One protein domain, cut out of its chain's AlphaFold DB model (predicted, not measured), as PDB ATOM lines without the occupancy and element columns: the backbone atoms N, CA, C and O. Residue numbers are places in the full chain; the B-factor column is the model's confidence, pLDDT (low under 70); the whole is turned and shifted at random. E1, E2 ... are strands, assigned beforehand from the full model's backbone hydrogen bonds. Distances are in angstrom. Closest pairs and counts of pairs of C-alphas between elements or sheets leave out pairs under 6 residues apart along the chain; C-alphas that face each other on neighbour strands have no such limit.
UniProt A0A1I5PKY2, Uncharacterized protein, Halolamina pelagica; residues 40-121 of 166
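This is residues 40 to 121 of the 166 residues of an uncharacterized protein of Halolamina pelagica (UniProt A0A1I5PKY2). This is a small, only partly face-to-face sandwich: a strongly twisted sheet of four strands, E1 to E4, with a smaller sheet of three strands, E5 to E7, packed over part of one face. The long hairpin of E2 and E3 runs on beyond the smaller sheet, and its far end, with the link of residues 64 to 72, makes one end of the longest axis. The printed part has 82 residues, with seven named strands, E1 to E7 in chain order, and no named helix; the class is all strand. Both sheets are antiparallel, in the orders E1 - E2 - E3 - E4 and E5 - E6 - E7. The whole is only just loose, close to compact, with a radius of gyration of the C-alphas of 14.5 A and spans of 51 by 25 by 20 A.

Residues 40 to 41 pair antiparallel with residues 115 to 116 of E7, residues 115 to 119. E1, residues 45 to 48, and E2, residues 51 to 63, form a hairpin, with N 46 and O 53 2.9 A apart, within hydrogen-bond range. E2 is staggered, pairing with E1 over residues 51 to 54 and with E3, residues 73 to 84, over residues 54 to 63. In the hairpin of E2 and E3, N 59 and O 77 are 2.8 A apart. E3 forms a hairpin with E4, residues 87 to 94, where N 80 and O 91 are 2.8 A apart; these four strands make a meander, each the antiparallel neighbour of the one before. The second meander is E5, residues 98 to 101, E6, residues 104 to 109, and E7, with N 99 and O 106 2.8 A apart and N 109 and O 117 2.9 A apart. The two sheets form a sandwich, two sheets face to face, their facing parts 9.0 A centre to centre and their strands at 33 degrees. The closest C-alphas of E4 and E5 are those of Val 93 and Val 99, 6.1 A apart. E4 and E7 are apart.

E1 begins at C-alpha 45, (82.735, 53.572, 92.157). From first to last C-alpha E2 measures 35.3 A, E3 35.0 A, E4 23.8 A and E6 16.4 A. E7 ends at C-alpha 119, (86.273, 50.819, 78.868).

The two C-alphas farthest apart are those of His 68 and Glu 85, 51.7 A. The printed part has no cut and no long link. The mean pLDDT of the printed part is 91.8; residues 66 to 71 are under 70.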
ATOM      1  N   TYR A  40      79.311  55.392  84.151       96.19
ATOM      2  CA  TYR A  40      79.491  55.924  85.497       96.19
ATOM      3  C   TYR A  40      79.145  57.411  85.562       96.19
ATOM      4  O   TYR A  40      79.452  58.176  84.645       96.19
ATOM      5  N   GLN A  41      78.549  57.823  86.673       96.56
ATOM      6  CA  GLN A  41      78.297  59.210  87.045       96.56
ATOM      7  C   GLN A  41      79.332  59.692  88.067       96.56
ATOM      8  O   GLN A  41      80.080  58.913  88.656       96.56
ATOM      9  N   SER A  42      79.384  61.004  88.304       97.31
ATOM     10  CA  SER A  42      80.219  61.550  89.378       97.31
ATOM     11  C   SER A  42      79.785  60.993  90.742       97.31
ATOM     12  O   SER A  42      78.612  61.047  91.109       97.31
ATOM     13  N   GLY A  43      80.753  60.473  91.492       97.31
ATOM     14  CA  GLY A  43      80.573  59.780  92.763       97.31
ATOM     15  C   GLY A  43      80.457  58.261  92.638       97.31
ATOM     16  O   GLY A  43      80.571  57.589  93.662       97.31
ATOM     17  N   ASP A  44      80.280  57.717  91.431       98.00
ATOM     18  CA  ASP A  44      80.218  56.271  91.242       98.00
ATOM     19  C   ASP A  44      81.591  55.625  91.432       98.00
ATOM     20  O   ASP A  44      82.640  56.184  91.091       98.00
ATOM     21  N   GLU A  45      81.561  54.405  91.958       97.12
ATOM     22  CA  GLU A  45      82.735  53.572  92.157       97.12
ATOM     23  C   GLU A  45      82.739  52.394  91.186       97.12
ATOM     24  O   GLU A  45      81.704  51.792  90.890       97.12
ATOM     25  N   PHE A  46      83.931  52.017  90.742       95.88
ATOM     26  CA  PHE A  46      84.157  50.830  89.931       95.88
ATOM     27  C   PHE A  46      85.450  50.133  90.335       95.88
ATOM     28  O   PHE A  46      86.278  50.682  91.062       95.88
ATOM     29  N   THR A  47      85.624  48.887  89.904       95.56
ATOM     30  CA  THR A  47      86.770  48.069  90.310       95.56
ATOM     31  C   THR A  47      87.522  47.547  89.098       95.56
ATOM     32  O   THR A  47      86.929  46.909  88.232       95.56
ATOM     33  N   VAL A  48      88.840  47.756  89.076       95.12
ATOM     34  CA  VAL A  48      89.751  47.200  88.063       95.12
ATOM     35  C   VAL A  48      90.834  46.398  88.773       95.12
ATOM     36  O   VAL A  48      91.553  46.928  89.619       95.12
ATOM     37  N   ASP A  49      90.927  45.106  88.456       94.44
ATOM     38  CA  ASP A  49      91.872  44.160  89.078       94.44
ATOM     39  C   ASP A  49      91.862  44.190  90.627       94.44
ATOM     40  O   ASP A  49      92.884  44.082  91.297       94.44
ATOM     41  N   GLY A  50      90.680  44.388  91.224       93.25
ATOM     42  CA  GLY A  50      90.497  44.436  92.681       93.25
ATOM     43  C   GLY A  50      90.806  45.781  93.352       93.25
ATOM     44  O   GLY A  50      90.543  45.914  94.545       93.25
ATOM     45  N   GLN A  51      91.303  46.781  92.616       96.44
ATOM     46  CA  GLN A  51      91.434  48.162  93.089       96.44
ATOM     47  C   GLN A  51      90.133  48.931  92.837       96.44
ATOM     48  O   GLN A  51      89.615  48.920  91.719       96.44
ATOM     49  N   THR A  52      89.633  49.625  93.861       97.69
ATOM     50  CA  THR A  52      88.484  50.533  93.739       97.69
ATOM     51  C   THR A  52      88.925  51.890  93.205       97.69
ATOM     52  O   THR A  52      89.920  52.453  93.668       97.69
ATOM     53  N   TYR A  53      88.158  52.399  92.252       98.12
ATOM     54  CA  TYR A  53      88.283  53.710  91.640       98.12
ATOM     55  C   TYR A  53      86.969  54.464  91.802       98.12
ATOM     56  O   TYR A  53      85.901  53.856  91.768       98.12
ATOM     57  N   THR A  54      87.048  55.782  91.920       98.31
ATOM     58  CA  THR A  54      85.895  56.678  92.005       98.31
ATOM     59  C   THR A  54      85.937  57.659  90.846       98.31
ATOM     60  O   THR A  54      86.973  58.273  90.587       98.31
ATOM     61  N   VAL A  55      84.812  57.859  90.163       98.31
ATOM     62  CA  VAL A  55      84.661  58.973  89.219       98.31
ATOM     63  C   VAL A  55      84.410  60.238  90.035       98.31
ATOM     64  O   VAL A  55      83.283  60.546  90.401       98.31
ATOM     65  N   ALA A  56      85.464  60.971  90.377       98.19
ATOM     66  CA  ALA A  56      85.372  62.126  91.265       98.19
ATOM     67  C   ALA A  56      84.586  63.285  90.639       98.19
ATOM     68  O   ALA A  56      83.746  63.897  91.298       98.19
ATOM     69  N   SER A  57      84.808  63.570  89.356       97.88
ATOM     70  CA  SER A  57      84.090  64.624  88.635       97.88
ATOM     71  C   SER A  57      83.955  64.315  87.151       97.88
ATOM     72  O   SER A  57      84.768  63.585  86.584       97.88
ATOM     73  N   ILE A  58      82.929  64.902  86.536       98.06
ATOM     74  CA  ILE A  58      82.745  64.988  85.087       98.06
ATOM     75  C   ILE A  58      82.497  66.462  84.775       98.06
ATOM     76  O   ILE A  58      81.639  67.096  85.389       98.06
ATOM     77  N   GLU A  59      83.276  67.020  83.858       96.25
ATOM     78  CA  GLU A  59      83.238  68.434  83.507       96.25
ATOM     79  C   GLU A  59      82.983  68.606  82.012       96.25
ATOM     80  O   GLU A  59      83.558  67.910  81.174       96.25
ATOM     81  N   ALA A  60      82.120  69.566  81.679       95.19
ATOM     82  CA  ALA A  60      81.836  69.990  80.317       95.19
ATOM     83  C   ALA A  60      82.287  71.442  80.146       95.19
ATOM     84  O   ALA A  60      81.819  72.336  80.852       95.19
ATOM     85  N   THR A  61      83.186  71.682  79.197       92.69
ATOM     86  CA  THR A  61      83.667  73.025  78.868       92.69
ATOM     87  C   THR A  61      83.176  73.415  77.486       92.69
ATOM     88  O   THR A  61      83.548  72.801  76.488       92.69
ATOM     89  N   GLU A  62      82.358  74.463  77.416       89.44
ATOM     90  CA  GLU A  62      81.945  75.039  76.141       89.44
ATOM     91  C   GLU A  62      82.979  76.049  75.643       89.44
ATOM     92  O   GLU A  62      83.318  77.023  76.319       89.44
ATOM     93  N   SER A  63      83.460  75.845  74.422       82.06
ATOM     94  CA  SER A  63      84.278  76.822  73.717       82.06
ATOM     95  C   SER A  63      83.403  77.656  72.787       82.06
ATOM     96  O   SER A  63      82.736  77.123  71.897       82.06
ATOM     97  N   SER A  64      83.408  78.980  72.960       74.00
ATOM     98  CA  SER A  64      82.721  79.889  72.042       74.00
ATOM     99  C   SER A  64      83.535  80.042  70.754       74.00
ATOM    100  O   SER A  64      84.587  80.687  70.745       74.00
ATOM    101  N   GLY A  65      83.046  79.467  69.659       70.50
ATOM    102  CA  GLY A  65      83.657  79.609  68.341       70.50
ATOM    103  C   GLY A  65      83.574  81.042  67.803       70.50
ATOM    104  O   GLY A  65      82.543  81.709  67.911       70.50
ATOM    105  N   GLY A  66      84.667  81.533  67.213       63.47
ATOM    106  CA  GLY A  66      84.706  82.839  66.554       63.47
ATOM    107  C   GLY A  66      83.854  82.872  65.279       63.47
ATOM    108  O   GLY A  66      83.870  81.936  64.477       63.47
ATOM    109  N   GLY A  67      83.113  83.966  65.073       60.75
ATOM    110  CA  GLY A  67      82.259  84.154  63.895       60.75
ATOM    111  C   GLY A  67      83.026  84.022  62.572       60.75
ATOM    112  O   GLY A  67      84.196  84.396  62.506       60.75
ATOM    113  N   HIS A  68      82.319  83.563  61.528       58.03
ATOM    114  CA  HIS A  68      82.787  83.098  60.199       58.03
ATOM    115  C   HIS A  68      83.019  81.580  60.061       58.03
ATOM    116  O   HIS A  68      83.750  81.149  59.174       58.03
ATOM    117  N   GLY A  69      82.354  80.766  60.887       60.00
ATOM    118  CA  GLY A  69      82.422  79.301  60.798       60.00
ATOM    119  C   GLY A  69      83.437  78.659  61.744       60.00
ATOM    120  O   GLY A  69      83.751  77.486  61.580       60.00
ATOM    121  N   GLY A  70      83.944  79.401  62.736       56.38
ATOM    122  CA  GLY A  70      84.694  78.814  63.841       56.38
ATOM    123  C   GLY A  70      83.765  77.947  64.681       56.38
ATOM    124  O   GLY A  70      82.836  78.463  65.303       56.38
ATOM    125  N   GLY A  71      83.999  76.635  64.660       56.94
ATOM    126  CA  GLY A  71      83.275  75.667  65.472       56.94
ATOM    127  C   GLY A  71      83.504  75.954  66.949       56.94
ATOM    128  O   GLY A  71      84.607  75.767  67.457       56.94
ATOM    129  N   GLY A  72      82.466  76.448  67.619       70.38
ATOM    130  CA  GLY A  72      82.343  76.235  69.052       70.38
ATOM    131  C   GLY A  72      82.039  74.762  69.296       70.38
ATOM    132  O   GLY A  72      81.459  74.098  68.436       70.38
ATOM    133  N   GLY A  73      82.459  74.242  70.439       82.06
ATOM    134  CA  GLY A  73      82.282  72.837  70.779       82.06
ATOM    135  C   GLY A  73      82.342  72.632  72.281       82.06
ATOM    136  O   GLY A  73      82.937  73.441  72.993       82.06
ATOM    137  N   THR A  74      81.710  71.561  72.748       90.00
ATOM    138  CA  THR A  74      81.828  71.123  74.138       90.00
ATOM    139  C   THR A  74      82.932  70.081  74.230       90.00
ATOM    140  O   THR A  74      82.922  69.104  73.481       90.00
ATOM    141  N   THR A  75      83.890  70.289  75.126       92.94
ATOM    142  CA  THR A  75      84.885  69.280  75.507       92.94
ATOM    143  C   THR A  75      84.513  68.690  76.857       92.94
ATOM    144  O   THR A  75      84.103  69.432  77.748       92.94
ATOM    145  N   TYR A  76      84.693  67.381  77.006       95.69
ATOM    146  CA  TYR A  76      84.384  66.656  78.233       95.69
ATOM    147  C   TYR A  76      85.641  66.043  78.837       95.69
ATOM    148  O   TYR A  76      86.492  65.524  78.102       95.69
ATOM    149  N   GLU A  77      85.727  66.088  80.162       97.50
ATOM    150  CA  GLU A  77      86.786  65.470  80.954       97.50
ATOM    151  C   GLU A  77      86.195  64.813  82.203       97.50
ATOM    152  O   GLU A  77      85.230  65.310  82.778       97.50
ATOM    153  N   ALA A  78      86.781  63.696  82.627       98.19
ATOM    154  CA  ALA A  78      86.490  63.058  83.903       98.19
ATOM    155  C   ALA A  78      87.752  62.991  84.757       98.19
ATOM    156  O   ALA A  78      88.846  62.749  84.239       98.19
ATOM    157  N   THR A  79      87.584  63.145  86.069       98.38
ATOM    158  CA  THR A  79      88.626  62.869  87.061       98.38
ATOM    159  C   THR A  79      88.331  61.540  87.733       98.38
ATOM    160  O   THR A  79      87.240  61.341  88.261       98.38
ATOM    161  N   ILE A  80      89.308  60.640  87.730       98.44
ATOM    162  CA  ILE A  80      89.248  59.341  88.395       98.44
ATOM    163  C   ILE A  80      90.194  59.384  89.590       98.44
ATOM    164  O   ILE A  80      91.362  59.737  89.428       98.44
ATOM    165  N   GLU A  81      89.707  59.015  90.770       98.38
ATOM    166  CA  GLU A  81      90.467  58.980  92.023       98.38
ATOM    167  C   GLU A  81      90.551  57.561  92.586       98.38
ATOM    168  O   GLU A  81      89.657  56.743  92.380       98.38
ATOM    169  N   TRP A  82      91.645  57.251  93.280       97.94
ATOM    170  CA  TRP A  82      91.815  55.983  93.993       97.94
ATOM    171  C   TRP A  82      92.799  56.124  95.154       97.94
ATOM    172  O   TRP A  82      93.692  56.974  95.139       97.94
ATOM    173  N   ASP A  83      92.679  55.258  96.157       96.38
ATOM    174  CA  ASP A  83      93.667  55.165  97.229       96.38
ATOM    175  C   ASP A  83      94.900  54.387  96.761       96.38
ATOM    176  O   ASP A  83      94.817  53.215  96.393       96.38
ATOM    177  N   GLY A  84      96.057  55.048  96.774       92.06
ATOM    178  CA  GLY A  84      97.351  54.436  96.494       92.06
ATOM    179  C   GLY A  84      98.202  54.252  97.751       92.06
ATOM    180  O   GLY A  84      97.860  54.682  98.851       92.06
ATOM    181  N   GLU A  85      99.385  53.668  97.568       89.06
ATOM    182  CA  GLU A  85     100.325  53.374  98.664       89.06
ATOM    183  C   GLU A  85     100.805  54.637  99.409       89.06
ATOM    184  O   GLU A  85     101.159  54.579 100.583       89.06
ATOM    185  N   ASN A  86     100.769  55.798  98.742       92.12
ATOM    186  CA  ASN A  86     101.193  57.096  99.281       92.12
ATOM    187  C   ASN A  86     100.025  58.090  99.451       92.12
ATOM    188  O   ASN A  86     100.237  59.303  99.417       92.12
ATOM    189  N   GLY A  87      98.800  57.584  99.633       94.19
ATOM    190  CA  GLY A  87      97.573  58.376  99.769       94.19
ATOM    191  C   GLY A  87      96.761  58.447  98.476       94.19
ATOM    192  O   GLY A  87      97.051  57.744  97.507       94.19
ATOM    193  N   THR A  88      95.745  59.309  98.456       96.44
ATOM    194  CA  THR A  88      94.824  59.461  97.322       96.44
ATOM    195  C   THR A  88      95.555  59.942  96.069       96.44
ATOM    196  O   THR A  88      96.301  60.922  96.103       96.44
ATOM    197  N   GLN A  89      95.362  59.216  94.972       96.88
ATOM    198  CA  GLN A  89      95.884  59.504  93.643       96.88
ATOM    199  C   GLN A  89      94.728  59.877  92.716       96.88
ATOM    200  O   GLN A  89      93.585  59.493  92.964       96.88
ATOM    201  N   SER A  90      95.033  60.593  91.636       97.31
ATOM    202  CA  SER A  90      94.042  60.949  90.629       97.31
ATOM    203  C   SER A  90      94.622  60.966  89.216       97.31
ATOM    204  O   SER A  90      95.827  61.138  89.015       97.31
ATOM    205  N   ALA A  91      93.750  60.778  88.229       97.88
ATOM    206  CA  ALA A  91      94.051  60.929  86.814       97.88
ATOM    207  C   ALA A  91      92.862  61.561  86.094       97.88
ATOM    208  O   ALA A  91      91.711  61.245  86.391       97.88
ATOM    209  N   THR A  92      93.140  62.432  85.128       97.88
ATOM    210  CA  THR A  92      92.115  63.012  84.262       97.88
ATOM    211  C   THR A  92      92.122  62.339  82.899       97.88
ATOM    212  O   THR A  92      93.171  61.942  82.386       97.88
ATOM    213  N   VAL A  93      90.940  62.201  82.308       98.19
ATOM    214  CA  VAL A  93      90.764  61.591  80.993       98.19
ATOM    215  C   VAL A  93      89.703  62.347  80.204       98.19
ATOM    216  O   VAL A  93      88.617  62.629  80.702       98.19
ATOM    217  N   SER A  94      90.043  62.705  78.970       97.69
ATOM    218  CA  SER A  94      89.172  63.445  78.057       97.69
ATOM    219  C   SER A  94      88.460  62.515  77.076       97.69
ATOM    220  O   SER A  94      88.718  61.310  77.049       97.69
ATOM    221  N   GLN A  95      87.552  63.062  76.262       96.00
ATOM    222  CA  GLN A  95      86.834  62.298  75.235       96.00
ATOM    223  C   GLN A  95      87.780  61.477  74.349       96.00
ATOM    224  O   GLN A  95      88.658  62.025  73.683       96.00
ATOM    225  N   HIS A  96      87.576  60.157  74.348       95.69
ATOM    226  CA  HIS A  96      88.408  59.147  73.680       95.69
ATOM    227  C   HIS A  96      89.896  59.174  74.071       95.69
ATOM    228  O   HIS A  96      90.731  58.573  73.393       95.69
ATOM    229  N   GLY A  97      90.236  59.865  75.160       96.88
ATOM    230  CA  GLY A  97      91.555  59.875  75.771       96.88
ATOM    231  C   GLY A  97      91.810  58.592  76.551       96.88
ATOM    232  O   GLY A  97      90.875  57.895  76.935       96.88
ATOM    233  N   ASN A  98      93.088  58.299  76.796       97.38
ATOM    234  CA  ASN A  98      93.512  57.090  77.494       97.38
ATOM    235  C   ASN A  98      93.885  57.379  78.949       97.38
ATOM    236  O   ASN A  98      94.567  58.361  79.238       97.38
ATOM    237  N   VAL A  99      93.528  56.453  79.831       97.19
ATOM    238  CA  VAL A  99      93.925  56.423  81.240       97.19
ATOM    239  C   VAL A  99      94.386  55.017  81.606       97.19
ATOM    240  O   VAL A  99      93.834  54.034  81.120       97.19
ATOM    241  N   THR A 100      95.418  54.902  82.440       97.19
ATOM    242  CA  THR A 100      95.934  53.602  82.888       97.19
ATOM    243  C   THR A 100      95.496  53.341  84.322       97.19
ATOM    244  O   THR A 100      95.898  54.077  85.221       97.19
ATOM    245  N   LEU A 101      94.717  52.280  84.532       95.69
ATOM    246  CA  LEU A 101      94.166  51.857  85.821       95.69
ATOM    247  C   LEU A 101      94.630  50.420  86.090       95.69
ATOM    248  O   LEU A 101      94.529  49.569  85.215       95.69
ATOM    249  N   SER A 102      95.230  50.155  87.251       94.50
ATOM    250  CA  SER A 102      95.829  48.851  87.604       94.50
ATOM    251  C   SER A 102      96.757  48.241  86.530       94.50
ATOM    252  O   SER A 102      96.910  47.030  86.433       94.50
ATOM    253  N   GLY A 103      97.406  49.075  85.707       93.81
ATOM    254  CA  GLY A 103      98.276  48.629  84.610       93.81
ATOM    255  C   GLY A 103      97.557  48.287  83.297       93.81
ATOM    256  O   GLY A 103      98.235  48.023  82.303       93.81
ATOM    257  N   GLU A 104      96.227  48.353  83.256       95.88
ATOM    258  CA  GLU A 104      95.414  48.237  82.045       95.88
ATOM    259  C   GLU A 104      95.076  49.630  81.495       95.88
ATOM    260  O   GLU A 104      94.816  50.574  82.243       95.88
ATOM    261  N   THR A 105      95.124  49.795  80.172       97.12
ATOM    262  CA  THR A 105      94.723  51.048  79.522       97.12
ATOM    263  C   THR A 105      93.234  51.011  79.209       97.12
ATOM    264  O   THR A 105      92.760  50.108  78.524       97.12
ATOM    265  N   HIS A 106      92.529  52.046  79.642       97.12
ATOM    266  CA  HIS A 106      91.133  52.311  79.330       97.12
ATOM    267  C   HIS A 106      91.030  53.602  78.527       97.12
ATOM    268  O   HIS A 106      91.913  54.458  78.601       97.12
ATOM    269  N   PHE A 107      89.942  53.760  77.785       96.81
ATOM    270  CA  PHE A 107      89.537  55.040  77.224       96.81
ATOM    271  C   PHE A 107      88.283  55.561  77.920       96.81
ATOM    272  O   PHE A 107      87.506  54.779  78.476       96.81
ATOM    273  N   ALA A 108      88.080  56.875  77.844       97.31
ATOM    274  CA  ALA A 108      86.825  57.497  78.237       97.31
ATOM    275  C   ALA A 108      85.939  57.788  77.024       97.31
ATOM    276  O   ALA A 108      86.427  58.207  75.972       97.31
ATOM    277  N   HIS A 109      84.632  57.602  77.165       96.12
ATOM    278  CA  HIS A 109      83.659  58.119  76.213       96.12
ATOM    279  C   HIS A 109      82.540  58.883  76.922       96.12
ATOM    280  O   HIS A 109      81.962  58.396  77.884       96.12
ATOM    281  N   PHE A 110      82.218  60.065  76.414       95.19
ATOM    282  CA  PHE A 110      81.176  60.944  76.928       95.19
ATOM    283  C   PHE A 110      80.101  61.129  75.857       95.19
ATOM    284  O   PHE A 110      80.402  61.595  74.753       95.19
ATOM    285  N   ASN A 111      78.856  60.793  76.200       89.44
ATOM    286  CA  ASN A 111      77.673  61.198  75.432       89.44
ATOM    287  C   ASN A 111      77.216  62.614  75.834       89.44
ATOM    288  O   ASN A 111      76.669  63.354  75.017       89.44
ATOM    289  N   SER A 112      77.450  62.986  77.097       88.50
ATOM    290  CA  SER A 112      77.099  64.266  77.716       88.50
ATOM    291  C   SER A 112      78.076  64.588  78.860       88.50
ATOM    292  O   SER A 112      79.015  63.837  79.113       88.50
ATOM    293  N   GLY A 113      77.851  65.696  79.572       89.06
ATOM    294  CA  GLY A 113      78.611  66.060  80.775       89.06
ATOM    295  C   GLY A 113      78.124  65.392  82.064       89.06
ATOM    296  O   GLY A 113      78.463  65.866  83.142       89.06
ATOM    297  N   GLU A 114      77.283  64.361  81.968       92.88
ATOM    298  CA  GLU A 114      76.654  63.705  83.125       92.88
ATOM    299  C   GLU A 114      77.234  62.312  83.387       92.88
ATOM    300  O   GLU A 114      77.345  61.894  84.536       92.88
ATOM    301  N   GLU A 115      77.614  61.611  82.318       95.00
ATOM    302  CA  GLU A 115      78.044  60.217  82.351       95.00
ATOM    303  C   GLU A 115      79.338  60.035  81.565       95.00
ATOM    304  O   GLU A 115      79.528  60.606  80.486       95.00
ATOM    305  N   VAL A 116      80.211  59.185  82.096       96.56
ATOM    306  CA  VAL A 116      81.430  58.738  81.439       96.56
ATOM    307  C   VAL A 116      81.409  57.227  81.296       96.56
ATOM    308  O   VAL A 116      81.126  56.487  82.235       96.56
ATOM    309  N   VAL A 117      81.741  56.761  80.103       96.81
ATOM    310  CA  VAL A 117      82.046  55.362  79.852       96.81
ATOM    311  C   VAL A 117      83.533  55.154  80.067       96.81
ATOM    312  O   VAL A 117      84.320  55.823  79.403       96.81
ATOM    313  N   ILE A 118      83.928  54.210  80.919       96.38
ATOM    314  CA  ILE A 118      85.332  53.804  81.082       96.38
ATOM    315  C   ILE A 118      85.473  52.363  80.602       96.38
ATOM    316  O   ILE A 118      84.920  51.449  81.205       96.38
ATOM    317  N   SER A 119      86.197  52.141  79.503       94.88
ATOM    318  CA  SER A 119      86.273  50.819  78.868       94.88
ATOM    319  C   SER A 119      87.660  50.522  78.312       94.88
ATOM    320  O   SER A 119      88.365  51.420  77.865       94.88
ATOM    321  N   SER A 120      88.057  49.248  78.314       94.44
ATOM    322  CA  SER A 120      89.256  48.757  77.615       94.44
ATOM    323  C   SER A 120      88.934  48.096  76.266       94.44
ATOM    324  O   SER A 120      89.828  47.620  75.564       94.44
ATOM    325  N   ASN A 121      87.662  48.100  75.841       93.88
ATOM    326  CA  ASN A 121      87.243  47.538  74.558       93.88
ATOM    327  C   ASN A 121      87.531  48.501  73.393       93.88
ATOM    328  O   ASN A 121      86.645  49.158  72.852       93.88
TER     329      ASN A 121